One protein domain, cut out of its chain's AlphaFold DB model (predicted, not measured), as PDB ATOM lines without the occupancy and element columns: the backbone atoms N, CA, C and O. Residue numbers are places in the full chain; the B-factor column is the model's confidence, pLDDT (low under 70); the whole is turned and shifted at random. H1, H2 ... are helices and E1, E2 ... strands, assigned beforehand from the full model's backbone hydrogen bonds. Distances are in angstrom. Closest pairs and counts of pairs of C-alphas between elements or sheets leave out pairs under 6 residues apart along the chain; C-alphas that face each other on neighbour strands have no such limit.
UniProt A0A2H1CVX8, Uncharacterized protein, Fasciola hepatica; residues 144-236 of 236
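AT A GLANCE: This is residues 144 to 236 of the 236 residues of an uncharacterized protein of Fasciola hepatica (UniProt A0A2H1CVX8). The domain is one twisted sheet of six antiparallel strands laid side by side, a flat wall with no named helix on either face. The two long strands E4 and E5 form its middle, the short helix H1 lies off the sheet in the link between E2 and E3, and the last residues fold back in a small turn beyond E6. The printed part has 93 residues, with E1, E2, H1, E3, E4, E5 and E6 along the chain; the sheet's order is E1, E2, E3, E4, E5, E6. It is mostly strand, with 44 residues in named elements, and only just loose, close to compact, with a radius of gyration of the C-alphas of 15.1 A and spans of 45 by 34 by 18 A.

IN THESE COORDINATES: E4, residues 184 to 192, is 27.1 A long, and E5, residues 195 to 204, is 27.6 A. E3 is residues 173 to 178, E2 150 to 155 and E1 144 to 147, beginning at C-alpha 144 (-9.476, 41.167, -15.741). E6, residues 220 to 224, ends at C-alpha 224 (-23.933, 47.546, -37.335). H1 is residues 162 to 165.

HOW THE PARTS SIT: E3, E4, E5 and E6 form a meander, each strand the antiparallel neighbour of the one before. In the hairpin E4 and E5, at 166 degrees, N 186 and O 202 are 2.8 A apart, within hydrogen-bond range. So are N 176 and O 185 of E3 and E4, 2.8 A, and N 201 and O 221 of E5 and E6, 2.8 A. E2 is antiparallel to E3, with N 153 and O 175 at 2.8 A, and to edge strand E1, with N 145 and O 152 at 2.8 A. H1 is not on the sheet, is apart from E4, and is too short for an O i to N i+4 pair.

THE WHOLE: The C-alphas of Ser 180 and Glu 229, the two farthest apart, are 46.3 A apart. The printed part has no cut. The link E5 to E6, 15 residues, is long. Residues 226 to 227 pair with 233 to 234, antiparallel. The mean pLDDT of the printed part is 80.4; residues 158 to 166, 210 to 218 and 234 to 236 are under 70.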
ATOM      1  N   GLN A 144      -9.633  42.601 -15.558       87.62
ATOM      2  CA  GLN A 144      -9.476  41.167 -15.741       87.62
ATOM      3  C   GLN A 144     -10.406  40.357 -14.835       87.62
ATOM      4  O   GLN A 144     -10.597  40.656 -13.657       87.62
ATOM      5  N   ILE A 145     -10.958  39.278 -15.384       85.38
ATOM      6  CA  ILE A 145     -11.685  38.236 -14.664       85.38
ATOM      7  C   ILE A 145     -11.069  36.889 -15.039       85.38
ATOM      8  O   ILE A 145     -10.925  36.568 -16.214       85.38
ATOM      9  N   VAL A 146     -10.726  36.081 -14.044       84.19
ATOM     10  CA  VAL A 146     -10.277  34.701 -14.228       84.19
ATOM     11  C   VAL A 146     -11.335  33.780 -13.651       84.19
ATOM     12  O   VAL A 146     -11.617  33.834 -12.459       84.19
ATOM     13  N   TYR A 147     -11.917  32.939 -14.496       83.50
ATOM     14  CA  TYR A 147     -12.842  31.885 -14.119       83.50
ATOM     15  C   TYR A 147     -12.228  30.525 -14.441       83.50
ATOM     16  O   TYR A 147     -12.227  30.098 -15.593       83.50
ATOM     17  N   ASP A 148     -11.714  29.839 -13.423       83.25
ATOM     18  CA  ASP A 148     -11.004  28.564 -13.544       83.25
ATOM     19  C   ASP A 148      -9.847  28.655 -14.561       83.25
ATOM     20  O   ASP A 148      -8.811  29.250 -14.264       83.25
ATOM     21  N   LYS A 149     -10.031  28.133 -15.779       85.06
ATOM     22  CA  LYS A 149      -9.043  28.168 -16.873       85.06
ATOM     23  C   LYS A 149      -9.361  29.208 -17.951       85.06
ATOM     24  O   LYS A 149      -8.647  29.292 -18.952       85.06
ATOM     25  N   THR A 150     -10.418  29.986 -17.742       87.56
ATOM     26  CA  THR A 150     -10.891  31.034 -18.640       87.56
ATOM     27  C   THR A 150     -10.455  32.395 -18.126       87.56
ATOM     28  O   THR A 150     -10.831  32.822 -17.041       87.56
ATOM     29  N   LEU A 151      -9.680  33.099 -18.933       90.81
ATOM     30  CA  LEU A 151      -9.271  34.476 -18.718       90.81
ATOM     31  C   LEU A 151     -10.149  35.388 -19.570       90.81
ATOM     32  O   LEU A 151     -10.255  35.165 -20.770       90.81
ATOM     33  N   ILE A 152     -10.737  36.414 -18.970       92.00
ATOM     34  CA  ILE A 152     -11.459  37.494 -19.641       92.00
ATOM     35  C   ILE A 152     -10.738  38.796 -19.305       92.00
ATOM     36  O   ILE A 152     -10.518  39.095 -18.135       92.00
ATOM     37  N   GLN A 153     -10.371  39.566 -20.318       93.50
ATOM     38  CA  GLN A 153      -9.723  40.866 -20.192       93.50
ATOM     39  C   GLN A 153     -10.455  41.877 -21.059       93.50
ATOM     40  O   GLN A 153     -10.943  41.533 -22.138       93.50
ATOM     41  N   TRP A 154     -10.524  43.124 -20.612       92.38
ATOM     42  CA  TRP A 154     -11.100  44.199 -21.407       92.38
ATOM     43  C   TRP A 154     -10.219  45.445 -21.414       92.38
ATOM     44  O   TRP A 154      -9.460  45.706 -20.486       92.38
ATOM     45  N   PHE A 155     -10.297  46.209 -22.499       88.81
ATOM     46  CA  PHE A 155      -9.442  47.366 -22.734       88.81
ATOM     47  C   PHE A 155     -10.290  48.569 -23.136       88.81
ATOM     48  O   PHE A 155     -11.091  48.494 -24.070       88.81
ATOM     49  N   MET A 156     -10.063  49.694 -22.457       83.44
ATOM     50  CA  MET A 156     -10.792  50.957 -22.630       83.44
ATOM     51  C   MET A 156     -10.207  51.846 -23.738       83.44
ATOM     52  O   MET A 156     -10.194  53.066 -23.632       83.44
ATOM     53  N   MET A 157      -9.702  51.246 -24.819       76.12
ATOM     54  CA  MET A 157      -9.019  51.991 -25.881       76.12
ATOM     55  C   MET A 157      -9.934  53.051 -26.520       76.12
ATOM     56  O   MET A 157     -10.938  52.707 -27.141       76.12
ATOM     57  N   GLY A 158      -9.551  54.329 -26.413       63.56
ATOM     58  CA  GLY A 158     -10.169  55.439 -27.148       63.56
ATOM     59  C   GLY A 158     -11.456  56.026 -26.551       63.56
ATOM     60  O   GLY A 158     -12.151  56.751 -27.260       63.56
ATOM     61  N   LEU A 159     -11.793  55.736 -25.287       63.84
ATOM     62  CA  LEU A 159     -12.917  56.372 -24.585       63.84
ATOM     63  C   LEU A 159     -12.410  57.374 -23.542       63.84
ATOM     64  O   LEU A 159     -11.881  56.983 -22.512       63.84
ATOM     65  N   GLU A 160     -12.626  58.669 -23.790       57.03
ATOM     66  CA  GLU A 160     -12.117  59.775 -22.954       57.03
ATOM     67  C   GLU A 160     -12.785  59.883 -21.563       57.03
ATOM     68  O   GLU A 160     -12.290  60.596 -20.696       57.03
ATOM     69  N   ASN A 161     -13.871  59.139 -21.309       56.12
ATOM     70  CA  ASN A 161     -14.537  59.035 -20.002       56.12
ATOM     71  C   ASN A 161     -14.373  57.622 -19.421       56.12
ATOM     72  O   ASN A 161     -15.322  56.838 -19.344       56.12
ATOM     73  N   GLU A 162     -13.143  57.290 -19.031       56.19
ATOM     74  CA  GLU A 162     -12.751  55.939 -18.614       56.19
ATOM     75  C   GLU A 162     -13.499  55.445 -17.362       56.19
ATOM     76  O   GLU A 162     -13.861  54.276 -17.294       56.19
ATOM     77  N   ALA A 163     -13.809  56.304 -16.385       56.19
ATOM     78  CA  ALA A 163     -14.244  55.843 -15.059       56.19
ATOM     79  C   ALA A 163     -15.684  55.288 -14.982       56.19
ATOM     80  O   ALA A 163     -15.927  54.337 -14.242       56.19
ATOM     81  N   GLN A 164     -16.648  55.854 -15.719       55.03
ATOM     82  CA  GLN A 164     -18.057  55.412 -15.662       55.03
ATOM     83  C   GLN A 164     -18.371  54.246 -16.607       55.03
ATOM     84  O   GLN A 164     -19.383  53.571 -16.436       55.03
ATOM     85  N   LEU A 165     -17.518  54.013 -17.607       55.84
ATOM     86  CA  LEU A 165     -17.713  52.993 -18.640       55.84
ATOM     87  C   LEU A 165     -16.699  51.851 -18.542       55.84
ATOM     88  O   LEU A 165     -16.693  50.990 -19.424       55.84
ATOM     89  N   ASN A 166     -15.866  51.806 -17.492       66.62
ATOM     90  CA  ASN A 166     -14.916  50.714 -17.264       66.62
ATOM     91  C   ASN A 166     -15.612  49.442 -16.749       66.62
ATOM     92  O   ASN A 166     -15.395  48.966 -15.633       66.62
ATOM     93  N   HIS A 167     -16.487  48.901 -17.590       73.56
ATOM     94  CA  HIS A 167     -17.202  47.657 -17.388       73.56
ATOM     95  C   HIS A 167     -17.025  46.765 -18.616       73.56
ATOM     96  O   HIS A 167     -16.937  47.237 -19.751       73.56
ATOM     97  N   LEU A 168     -17.022  45.452 -18.388       79.88
ATOM     98  CA  LEU A 168     -16.875  44.433 -19.430       79.88
ATOM     99  C   LEU A 168     -17.871  44.613 -20.597       79.88
ATOM    100  O   LEU A 168     -17.528  44.415 -21.769       79.88
ATOM    101  N   ASP A 169     -19.103  45.010 -20.277       80.81
ATOM    102  CA  ASP A 169     -20.199  45.131 -21.243       80.81
ATOM    103  C   ASP A 169     -20.058  46.353 -22.161       80.81
ATOM    104  O   ASP A 169     -20.491  46.312 -23.313       80.81
ATOM    105  N   SER A 170     -19.406  47.415 -21.683       82.12
ATOM    106  CA  SER A 170     -19.192  48.671 -22.414       82.12
ATOM    107  C   SER A 170     -17.793  48.804 -23.015       82.12
ATOM    108  O   SER A 170     -17.536  49.743 -23.766       82.12
ATOM    109  N   ALA A 171     -16.881  47.883 -22.708       86.81
ATOM    110  CA  ALA A 171     -15.504  47.988 -23.159       86.81
ATOM    111  C   ALA A 171     -15.379  47.891 -24.698       86.81
ATOM    112  O   ALA A 171     -15.954  46.974 -25.306       86.81
ATOM    113  N   PRO A 172     -14.588  48.779 -25.336       90.06
ATOM    114  CA  PRO A 172     -14.282  48.737 -26.768       90.06
ATOM    115  C   PRO A 172     -13.635  47.443 -27.234       90.06
ATOM    116  O   PRO A 172     -13.876  47.009 -28.356       90.06
ATOM    117  N   LEU A 173     -12.808  46.820 -26.399       91.56
ATOM    118  CA  LEU A 173     -12.192  45.539 -26.708       91.56
ATOM    119  C   LEU A 173     -12.348  44.596 -25.527       91.56
ATOM    120  O   LEU A 173     -11.989  44.941 -24.405       91.56
ATOM    121  N   VAL A 174     -12.826  43.388 -25.806       93.31
ATOM    122  CA  VAL A 174     -12.865  42.279 -24.856       93.31
ATOM    123  C   VAL A 174     -12.175  41.073 -25.475       93.31
ATOM    124  O   VAL A 174     -12.491  40.687 -26.599       93.31
ATOM    125  N   HIS A 175     -11.257  40.475 -24.727       94.62
ATOM    126  CA  HIS A 175     -10.574  39.234 -25.061       94.62
ATOM    127  C   HIS A 175     -10.929  38.176 -24.017       94.62
ATOM    128  O   HIS A 175     -10.784  38.403 -22.817       94.62
ATOM    129  N   MET A 176     -11.353  37.002 -24.464       94.81
ATOM    130  CA  MET A 176     -11.487  35.813 -23.637       94.81
ATOM    131  C   MET A 176     -10.627  34.691 -24.204       94.81
ATOM    132  O   MET A 176     -10.598  34.461 -25.413       94.81
ATOM    133  N   SER A 177      -9.956  33.964 -23.322       94.12
ATOM    134  CA  SER A 177      -9.246  32.740 -23.666       94.12
ATOM    135  C   SER A 177      -9.479  31.672 -22.616       94.12
ATOM    136  O   SER A 177      -9.254  31.916 -21.433       94.12
ATOM    137  N   ASP A 178      -9.845  30.478 -23.055       90.94
ATOM    138  CA  ASP A 178      -9.901  29.277 -22.234       90.94
ATOM    139  C   ASP A 178      -8.707  28.381 -22.578       90.94
ATOM    140  O   ASP A 178      -8.554  27.906 -23.705       90.94
ATOM    141  N   ILE A 179      -7.837  28.163 -21.593       86.25
ATOM    142  CA  ILE A 179      -6.603  27.387 -21.762       86.25
ATOM    143  C   ILE A 179      -6.906  25.890 -21.920       86.25
ATOM    144  O   ILE A 179      -6.150  25.177 -22.574       86.25
ATOM    145  N   SER A 180      -8.008  25.400 -21.347       82.75
ATOM    146  CA  SER A 180      -8.368  23.979 -21.389       82.75
ATOM    147  C   SER A 180      -8.878  23.536 -22.751       82.75
ATOM    148  O   SER A 180      -8.502  22.471 -23.235       82.75
ATOM    149  N   SER A 181      -9.714  24.365 -23.370       86.69
ATOM    150  CA  SER A 181     -10.286  24.103 -24.688       86.69
ATOM    151  C   SER A 181      -9.467  24.728 -25.816       86.69
ATOM    152  O   SER A 181      -9.691  24.406 -26.978       86.69
ATOM    153  N   GLY A 182      -8.545  25.643 -25.496       85.44
ATOM    154  CA  GLY A 182      -7.848  26.488 -26.466       85.44
ATOM    155  C   GLY A 182      -8.768  27.486 -27.178       85.44
ATOM    156  O   GLY A 182      -8.338  28.120 -28.145       85.44
ATOM    157  N   HIS A 183     -10.025  27.615 -26.735       89.62
ATOM    158  CA  HIS A 183     -11.002  28.539 -27.295       89.62
ATOM    159  C   HIS A 183     -10.588  29.981 -27.001       89.62
ATOM    160  O   HIS A 183     -10.208  30.324 -25.881       89.62
ATOM    161  N   ARG A 184     -10.666  30.838 -28.018       92.50
ATOM    162  CA  ARG A 184     -10.440  32.277 -27.896       92.50
ATOM    163  C   ARG A 184     -11.601  33.036 -28.502       92.50
ATOM    164  O   ARG A 184     -12.124  32.641 -29.541       92.50
ATOM    165  N   TRP A 185     -11.957  34.145 -27.879       92.25
ATOM    166  CA  TRP A 185     -13.028  35.022 -28.314       92.25
ATOM    167  C   TRP A 185     -12.593  36.470 -28.169       92.25
ATOM    168  O   TRP A 185     -12.183  36.893 -27.094       92.25
ATOM    169  N   ASN A 186     -12.705  37.227 -29.249       93.50
ATOM    170  CA  ASN A 186     -12.438  38.652 -29.268       93.50
ATOM    171  C   ASN A 186     -13.693  39.389 -29.685       93.50
ATOM    172  O   ASN A 186     -14.339  39.005 -30.657       93.50
ATOM    173  N   THR A 187     -14.007  40.470 -28.986       92.31
ATOM    174  CA  THR A 187     -15.075  41.381 -29.375       92.31
ATOM    175  C   THR A 187     -14.558  42.801 -29.415       92.31
ATOM    176  O   THR A 187     -13.979  43.282 -28.447       92.31
ATOM    177  N   TRP A 188     -14.812  43.467 -30.535       92.62
ATOM    178  CA  TRP A 188     -14.560  44.881 -30.745       92.62
ATOM    179  C   TRP A 188     -15.887  45.618 -30.815       92.62
ATOM    180  O   TRP A 188     -16.810  45.184 -31.507       92.62
ATOM    181  N   ARG A 189     -15.964  46.750 -30.132       90.25
ATOM    182  CA  ARG A 189     -17.112  47.644 -30.092       90.25
ATOM    183  C   ARG A 189     -16.649  49.039 -30.474       90.25
ATOM    184  O   ARG A 189     -15.655  49.539 -29.954       90.25
ATOM    185  N   THR A 190     -17.361  49.658 -31.400       89.19
ATOM    186  CA  THR A 190     -17.121  51.041 -31.806       89.19
ATOM    187  C   THR A 190     -18.256  51.895 -31.286       89.19
ATOM    188  O   THR A 190     -19.422  51.538 -31.445       89.19
ATOM    189  N   TYR A 191     -17.905  53.024 -30.682       85.12
ATOM    190  CA  TYR A 191     -18.862  53.946 -30.094       85.12
ATOM    191  C   TYR A 191     -18.822  55.301 -30.796       85.12
ATOM    192  O   TYR A 191     -17.790  55.727 -31.313       85.12
ATOM    193  N   ARG A 192     -19.960  55.993 -30.788       83.69
ATOM    194  CA  ARG A 192     -20.071  57.424 -31.075       83.69
ATOM    195  C   ARG A 192     -20.659  58.090 -29.834       83.69
ATOM    196  O   ARG A 192     -21.861  58.001 -29.593       83.69
ATOM    197  N   GLY A 193     -19.806  58.706 -29.020       80.56
ATOM    198  CA  GLY A 193     -20.179  59.069 -27.650       80.56
ATOM    199  C   GLY A 193     -20.444  57.804 -26.828       80.56
ATOM    200  O   GLY A 193     -19.584  56.933 -26.758       80.56
ATOM    201  N   THR A 194     -21.641  57.671 -26.257       78.06
ATOM    202  CA  THR A 194     -22.077  56.476 -25.507       78.06
ATOM    203  C   THR A 194     -22.831  55.449 -26.359       78.06
ATOM    204  O   THR A 194     -23.158  54.368 -25.874       78.06
ATOM    205  N   LEU A 195     -23.110  55.757 -27.631       82.44
ATOM    206  CA  LEU A 195     -23.903  54.899 -28.514       82.44
ATOM    207  C   LEU A 195     -23.015  53.894 -29.245       82.44
ATOM    208  O   LEU A 195     -22.052  54.283 -29.905       82.44
ATOM    209  N   LEU A 196     -23.358  52.610 -29.160       85.88
ATOM    210  CA  LEU A 196     -22.669  51.522 -29.852       85.88
ATOM    211  C   LEU A 196     -23.033  51.535 -31.339       85.88
ATOM    212  O   LEU A 196     -24.156  51.225 -31.697       85.88
ATOM    213  N   THR A 197     -22.100  51.837 -32.233       89.00
ATOM    214  CA  THR A 197     -22.372  51.910 -33.681       89.00
ATOM    215  C   THR A 197     -22.028  50.623 -34.420       89.00
ATOM    216  O   THR A 197     -22.641  50.296 -35.436       89.00
ATOM    217  N   ALA A 198     -21.066  49.854 -33.913       89.31
ATOM    218  CA  ALA A 198     -20.699  48.568 -34.486       89.31
ATOM    219  C   ALA A 198     -20.167  47.613 -33.419       89.31
ATOM    220  O   ALA A 198     -19.446  48.026 -32.511       89.31
ATOM    221  N   ALA A 199     -20.469  46.329 -33.578       89.88
ATOM    222  CA  ALA A 199     -19.859  45.249 -32.819       89.88
ATOM    223  C   ALA A 199     -19.338  44.179 -33.780       89.88
ATOM    224  O   ALA A 199     -20.038  43.748 -34.696       89.88
ATOM    225  N   ARG A 200     -18.097  43.745 -33.580       89.88
ATOM    226  CA  ARG A 200     -17.483  42.624 -34.294       89.88
ATOM    227  C   ARG A 200     -17.031  41.613 -33.269       89.88
ATOM    228  O   ARG A 200     -16.375  41.977 -32.303       89.88
ATOM    229  N   THR A 201     -17.305  40.352 -33.535       89.38
ATOM    230  CA  THR A 201     -16.881  39.237 -32.712       89.38
ATOM    231  C   THR A 201     -16.150  38.214 -33.563       89.38
ATOM    232  O   THR A 201     -16.614  37.833 -34.636       89.38
ATOM    233  N   GLU A 202     -15.026  37.734 -33.049       90.19
ATOM    234  CA  GLU A 202     -14.257  36.639 -33.620       90.19
ATOM    235  C   GLU A 202     -14.068  35.538 -32.600       90.19
ATOM    236  O   GLU A 202     -13.670  35.788 -31.466       90.19
ATOM    237  N   GLN A 203     -14.316  34.310 -33.027       89.44
ATOM    238  CA  GLN A 203     -14.084  33.109 -32.247       89.44
ATOM    239  C   GLN A 203     -13.051  32.241 -32.950       89.44
ATOM    240  O   GLN A 203     -13.063  32.057 -34.167       89.44
ATOM    241  N   GLN A 204     -12.147  31.679 -32.164       87.69
ATOM    242  CA  GLN A 204     -11.186  30.697 -32.617       87.69
ATOM    243  C   GLN A 204     -11.301  29.470 -31.728       87.69
ATOM    244  O   GLN A 204     -10.978  29.519 -30.545       87.69
ATOM    245  N   ILE A 205     -11.722  28.362 -32.325       86.62
ATOM    246  CA  ILE A 205     -11.814  27.061 -31.670       86.62
ATOM    247  C   ILE A 205     -10.766  26.151 -32.319       86.62
ATOM    248  O   ILE A 205     -10.707  26.096 -33.554       86.62
ATOM    249  N   PRO A 206      -9.916  25.456 -31.544       84.81
ATOM    250  CA  PRO A 206      -8.972  24.497 -32.106       84.81
ATOM    251  C   PRO A 206      -9.668  23.463 -32.995       84.81
ATOM    252  O   PRO A 206     -10.737  22.956 -32.668       84.81
ATOM    253  N   GLY A 207      -9.070  23.173 -34.150       81.12
ATOM    254  CA  GLY A 207      -9.631  22.248 -35.142       81.12
ATOM    255  C   GLY A 207     -10.666  22.859 -36.093       81.12
ATOM    256  O   GLY A 207     -10.936  22.269 -37.138       81.12
ATOM    257  N   ALA A 208     -11.195  24.055 -35.815       80.75
ATOM    258  CA  ALA A 208     -12.087  24.747 -36.740       80.75
ATOM    259  C   ALA A 208     -11.302  25.629 -37.727       80.75
ATOM    260  O   ALA A 208     -10.348  26.322 -37.362       80.75
ATOM    261  N   ARG A 209     -11.713  25.632 -39.002       71.81
ATOM    262  CA  ARG A 209     -11.151  26.558 -39.998       71.81
ATOM    263  C   ARG A 209     -11.587  27.984 -39.669       71.81
ATOM    264  O   ARG A 209     -12.749  28.217 -39.346       71.81
ATOM    265  N   LYS A 210     -10.668  28.945 -39.799       64.44
ATOM    266  CA  LYS A 210     -11.006  30.368 -39.680       64.44
ATOM    267  C   LYS A 210     -11.995  30.736 -40.787       64.44
ATOM    268  O   LYS A 210     -11.682  30.578 -41.966       64.44
ATOM    269  N   ALA A 211     -13.184  31.190 -40.401       62.41
ATOM    270  CA  ALA A 211     -14.157  31.727 -41.341       62.41
ATOM    271  C   ALA A 211     -13.611  33.020 -41.968       62.41
ATOM    272  O   ALA A 211     -12.884  33.777 -41.320       62.41
ATOM    273  N   HIS A 212     -13.943  33.268 -43.233       65.31
ATOM    274  CA  HIS A 212     -13.532  34.493 -43.912       65.31
ATOM    275  C   HIS A 212     -14.220  35.704 -43.247       65.31
ATOM    276  O   HIS A 212     -15.444  35.681 -43.091       65.31
ATOM    277  N   PRO A 213     -13.486  36.778 -42.895       62.22
ATOM    278  CA  PRO A 213     -13.998  37.872 -42.057       62.22
ATOM    279  C   PRO A 213     -15.186  38.629 -42.669       62.22
ATOM    280  O   PRO A 213     -15.965  39.242 -41.953       62.22
ATOM    281  N   ASN A 214     -15.360  38.569 -43.990       64.06
ATOM    282  CA  ASN A 214     -16.447  39.270 -44.683       64.06
ATOM    283  C   ASN A 214     -17.632  38.372 -45.070       64.06
ATOM    284  O   ASN A 214     -18.616  38.890 -45.582       64.06
ATOM    285  N   LEU A 215     -17.543  37.049 -44.882       58.38
ATOM    286  CA  LEU A 215     -18.586  36.121 -45.352       58.38
ATOM    287  C   LEU A 215     -19.596  35.741 -44.265       58.38
ATOM    288  O   LEU A 215     -20.600  35.109 -44.576       58.38
ATOM    289  N   GLY A 216     -19.357  36.154 -43.015       57.91
ATOM    290  CA  GLY A 216     -20.158  35.718 -41.874       57.91
ATOM    291  C   GLY A 216     -20.011  34.213 -41.621       57.91
ATOM    292  O   GLY A 216     -19.703  33.415 -42.505       57.91
ATOM    293  N   GLY A 217     -20.169  33.795 -40.375       65.44
ATOM    294  CA  GLY A 217     -20.134  32.377 -40.037       65.44
ATOM    295  C   GLY A 217     -20.275  32.162 -38.544       65.44
ATOM    296  O   GLY A 217     -20.232  33.111 -37.771       65.44
ATOM    297  N   LEU A 218     -20.384  30.902 -38.120       68.19
ATOM    298  CA  LEU A 218     -20.541  30.560 -36.699       68.19
ATOM    299  C   LEU A 218     -19.434  31.167 -35.812       68.19
ATOM    300  O   LEU A 218     -19.667  31.458 -34.647       68.19
ATOM    301  N   LEU A 219     -18.243  31.381 -36.383       80.56
ATOM    302  CA  LEU A 219     -17.059  31.888 -35.687       80.56
ATOM    303  C   LEU A 219     -16.781  33.382 -35.913       80.56
ATOM    304  O   LEU A 219     -15.810  33.911 -35.375       80.56
ATOM    305  N   HIS A 220     -17.584  34.066 -36.730       82.81
ATOM    306  CA  HIS A 220     -17.412  35.488 -37.015       82.81
ATOM    307  C   HIS A 220     -18.771  36.176 -37.110       82.81
ATOM    308  O   HIS A 220     -19.562  35.876 -38.004       82.81
ATOM    309  N   ALA A 221     -19.007  37.147 -36.233       82.62
ATOM    310  CA  ALA A 221     -20.214  37.959 -36.248       82.62
ATOM    311  C   ALA A 221     -19.853  39.436 -36.383       82.62
ATOM    312  O   ALA A 221     -18.897  39.921 -35.776       82.62
ATOM    313  N   ARG A 222     -20.636  40.164 -37.173       85.94
ATOM    314  CA  ARG A 222     -20.519  41.612 -37.311       85.94
ATOM    315  C   ARG A 222     -21.913  42.209 -37.333       85.94
ATOM    316  O   ARG A 222     -22.740  41.819 -38.149       85.94
ATOM    317  N   HIS A 223     -22.135  43.177 -36.460       85.81
ATOM    318  CA  HIS A 223     -23.376  43.919 -36.346       85.81
ATOM    319  C   HIS A 223     -23.081  45.407 -36.482       85.81
ATOM    320  O   HIS A 223     -22.114  45.918 -35.913       85.81
ATOM    321  N   GLN A 224     -23.908  46.092 -37.262       88.69
ATOM    322  CA  GLN A 224     -23.933  47.546 -37.335       88.69
ATOM    323  C   GLN A 224     -25.266  48.010 -36.771       88.69
ATOM    324  O   GLN A 224     -26.307  47.446 -37.096       88.69
ATOM    325  N   TYR A 225     -25.211  49.013 -35.908       87.06
ATOM    326  CA  TYR A 225     -26.383  49.579 -35.266       87.06
ATOM    327  C   TYR A 225     -26.614  50.962 -35.856       87.06
ATOM    328  O   TYR A 225     -25.723  51.815 -35.851       87.06
ATOM    329  N   SER A 226     -27.816  51.174 -36.376       86.75
ATOM    330  CA  SER A 226     -28.319  52.504 -36.685       86.75
ATOM    331  C   SER A 226     -29.312  52.912 -35.600       86.75
ATOM    332  O   SER A 226     -29.890  52.061 -34.923       86.75
ATOM    333  N   TYR A 227     -29.460  54.214 -35.394       85.19
ATOM    334  CA  TYR A 227     -30.357  54.766 -34.391       85.19
ATOM    335  C   TYR A 227     -31.275  55.779 -35.053       85.19
ATOM    336  O   TYR A 227     -30.825  56.567 -35.889       85.19
ATOM    337  N   ASN A 228     -32.549  55.770 -34.671       86.38
ATOM    338  CA  ASN A 228     -33.480  56.816 -35.074       86.38
ATOM    339  C   ASN A 228     -33.296  58.086 -34.220       86.38
ATOM    340  O   ASN A 228     -32.499  58.122 -33.283       86.38
ATOM    341  N   GLU A 229     -34.076  59.125 -34.520       83.69
ATOM    342  CA  GLU A 229     -34.041  60.415 -33.808       83.69
ATOM    343  C   GLU A 229     -34.339  60.295 -32.302       83.69
ATOM    344  O   GLU A 229     -33.909  61.135 -31.517       83.69
ATOM    345  N   ASN A 230     -35.003  59.211 -31.883       84.31
ATOM    346  CA  ASN A 230     -35.326  58.912 -30.487       84.31
ATOM    347  C   ASN A 230     -34.303  57.978 -29.812       84.31
ATOM    348  O   ASN A 230     -34.588  57.451 -28.740       84.31
ATOM    349  N   LEU A 231     -33.138  57.743 -30.431       78.19
ATOM    350  CA  LEU A 231     -32.082  56.842 -29.943       78.19
ATOM    351  C   LEU A 231     -32.503  55.371 -29.794       78.19
ATOM    352  O   LEU A 231     -31.824  54.589 -29.127       78.19
ATOM    353  N   ASN A 232     -33.579  54.956 -30.460       78.88
ATOM    354  CA  ASN A 232     -33.936  53.546 -30.555       78.88
ATOM    355  C   ASN A 232     -33.125  52.886 -31.669       78.88
ATOM    356  O   ASN A 232     -32.947  53.472 -32.740       78.88
ATOM    357  N   VAL A 233     -32.666  51.656 -31.425       76.88
ATOM    358  CA  VAL A 233     -31.956  50.853 -32.428       76.88
ATOM    359  C   VAL A 233     -32.894  50.603 -33.607       76.88
ATOM    360  O   VAL A 233     -33.913  49.926 -33.464       76.88
ATOM    361  N   SER A 234     -32.555  51.143 -34.774       67.69
ATOM    362  CA  SER A 234     -33.192  50.773 -36.029       67.69
ATOM    363  C   SER A 234     -32.526  49.505 -36.545       67.69
ATOM    364  O   SER A 234     -31.324  49.467 -36.808       67.69
ATOM    365  N   VAL A 235     -33.312  48.438 -36.650       53.53
ATOM    366  CA  VAL A 235     -32.885  47.216 -37.331       53.53
ATOM    367  C   VAL A 235     -33.028  47.475 -38.829       53.53
ATOM    368  O   VAL A 235     -34.141  47.697 -39.305       53.53
ATOM    369  N   SER A 236     -31.902  47.504 -39.539       49.12
ATOM    370  CA  SER A 236     -31.842  47.435 -41.004       49.12
ATOM    371  C   SER A 236     -31.546  46.011 -41.438       49.12
ATOM    372  O   SER A 236     -30.565  45.465 -40.876       49.12
TER     373      SER A 236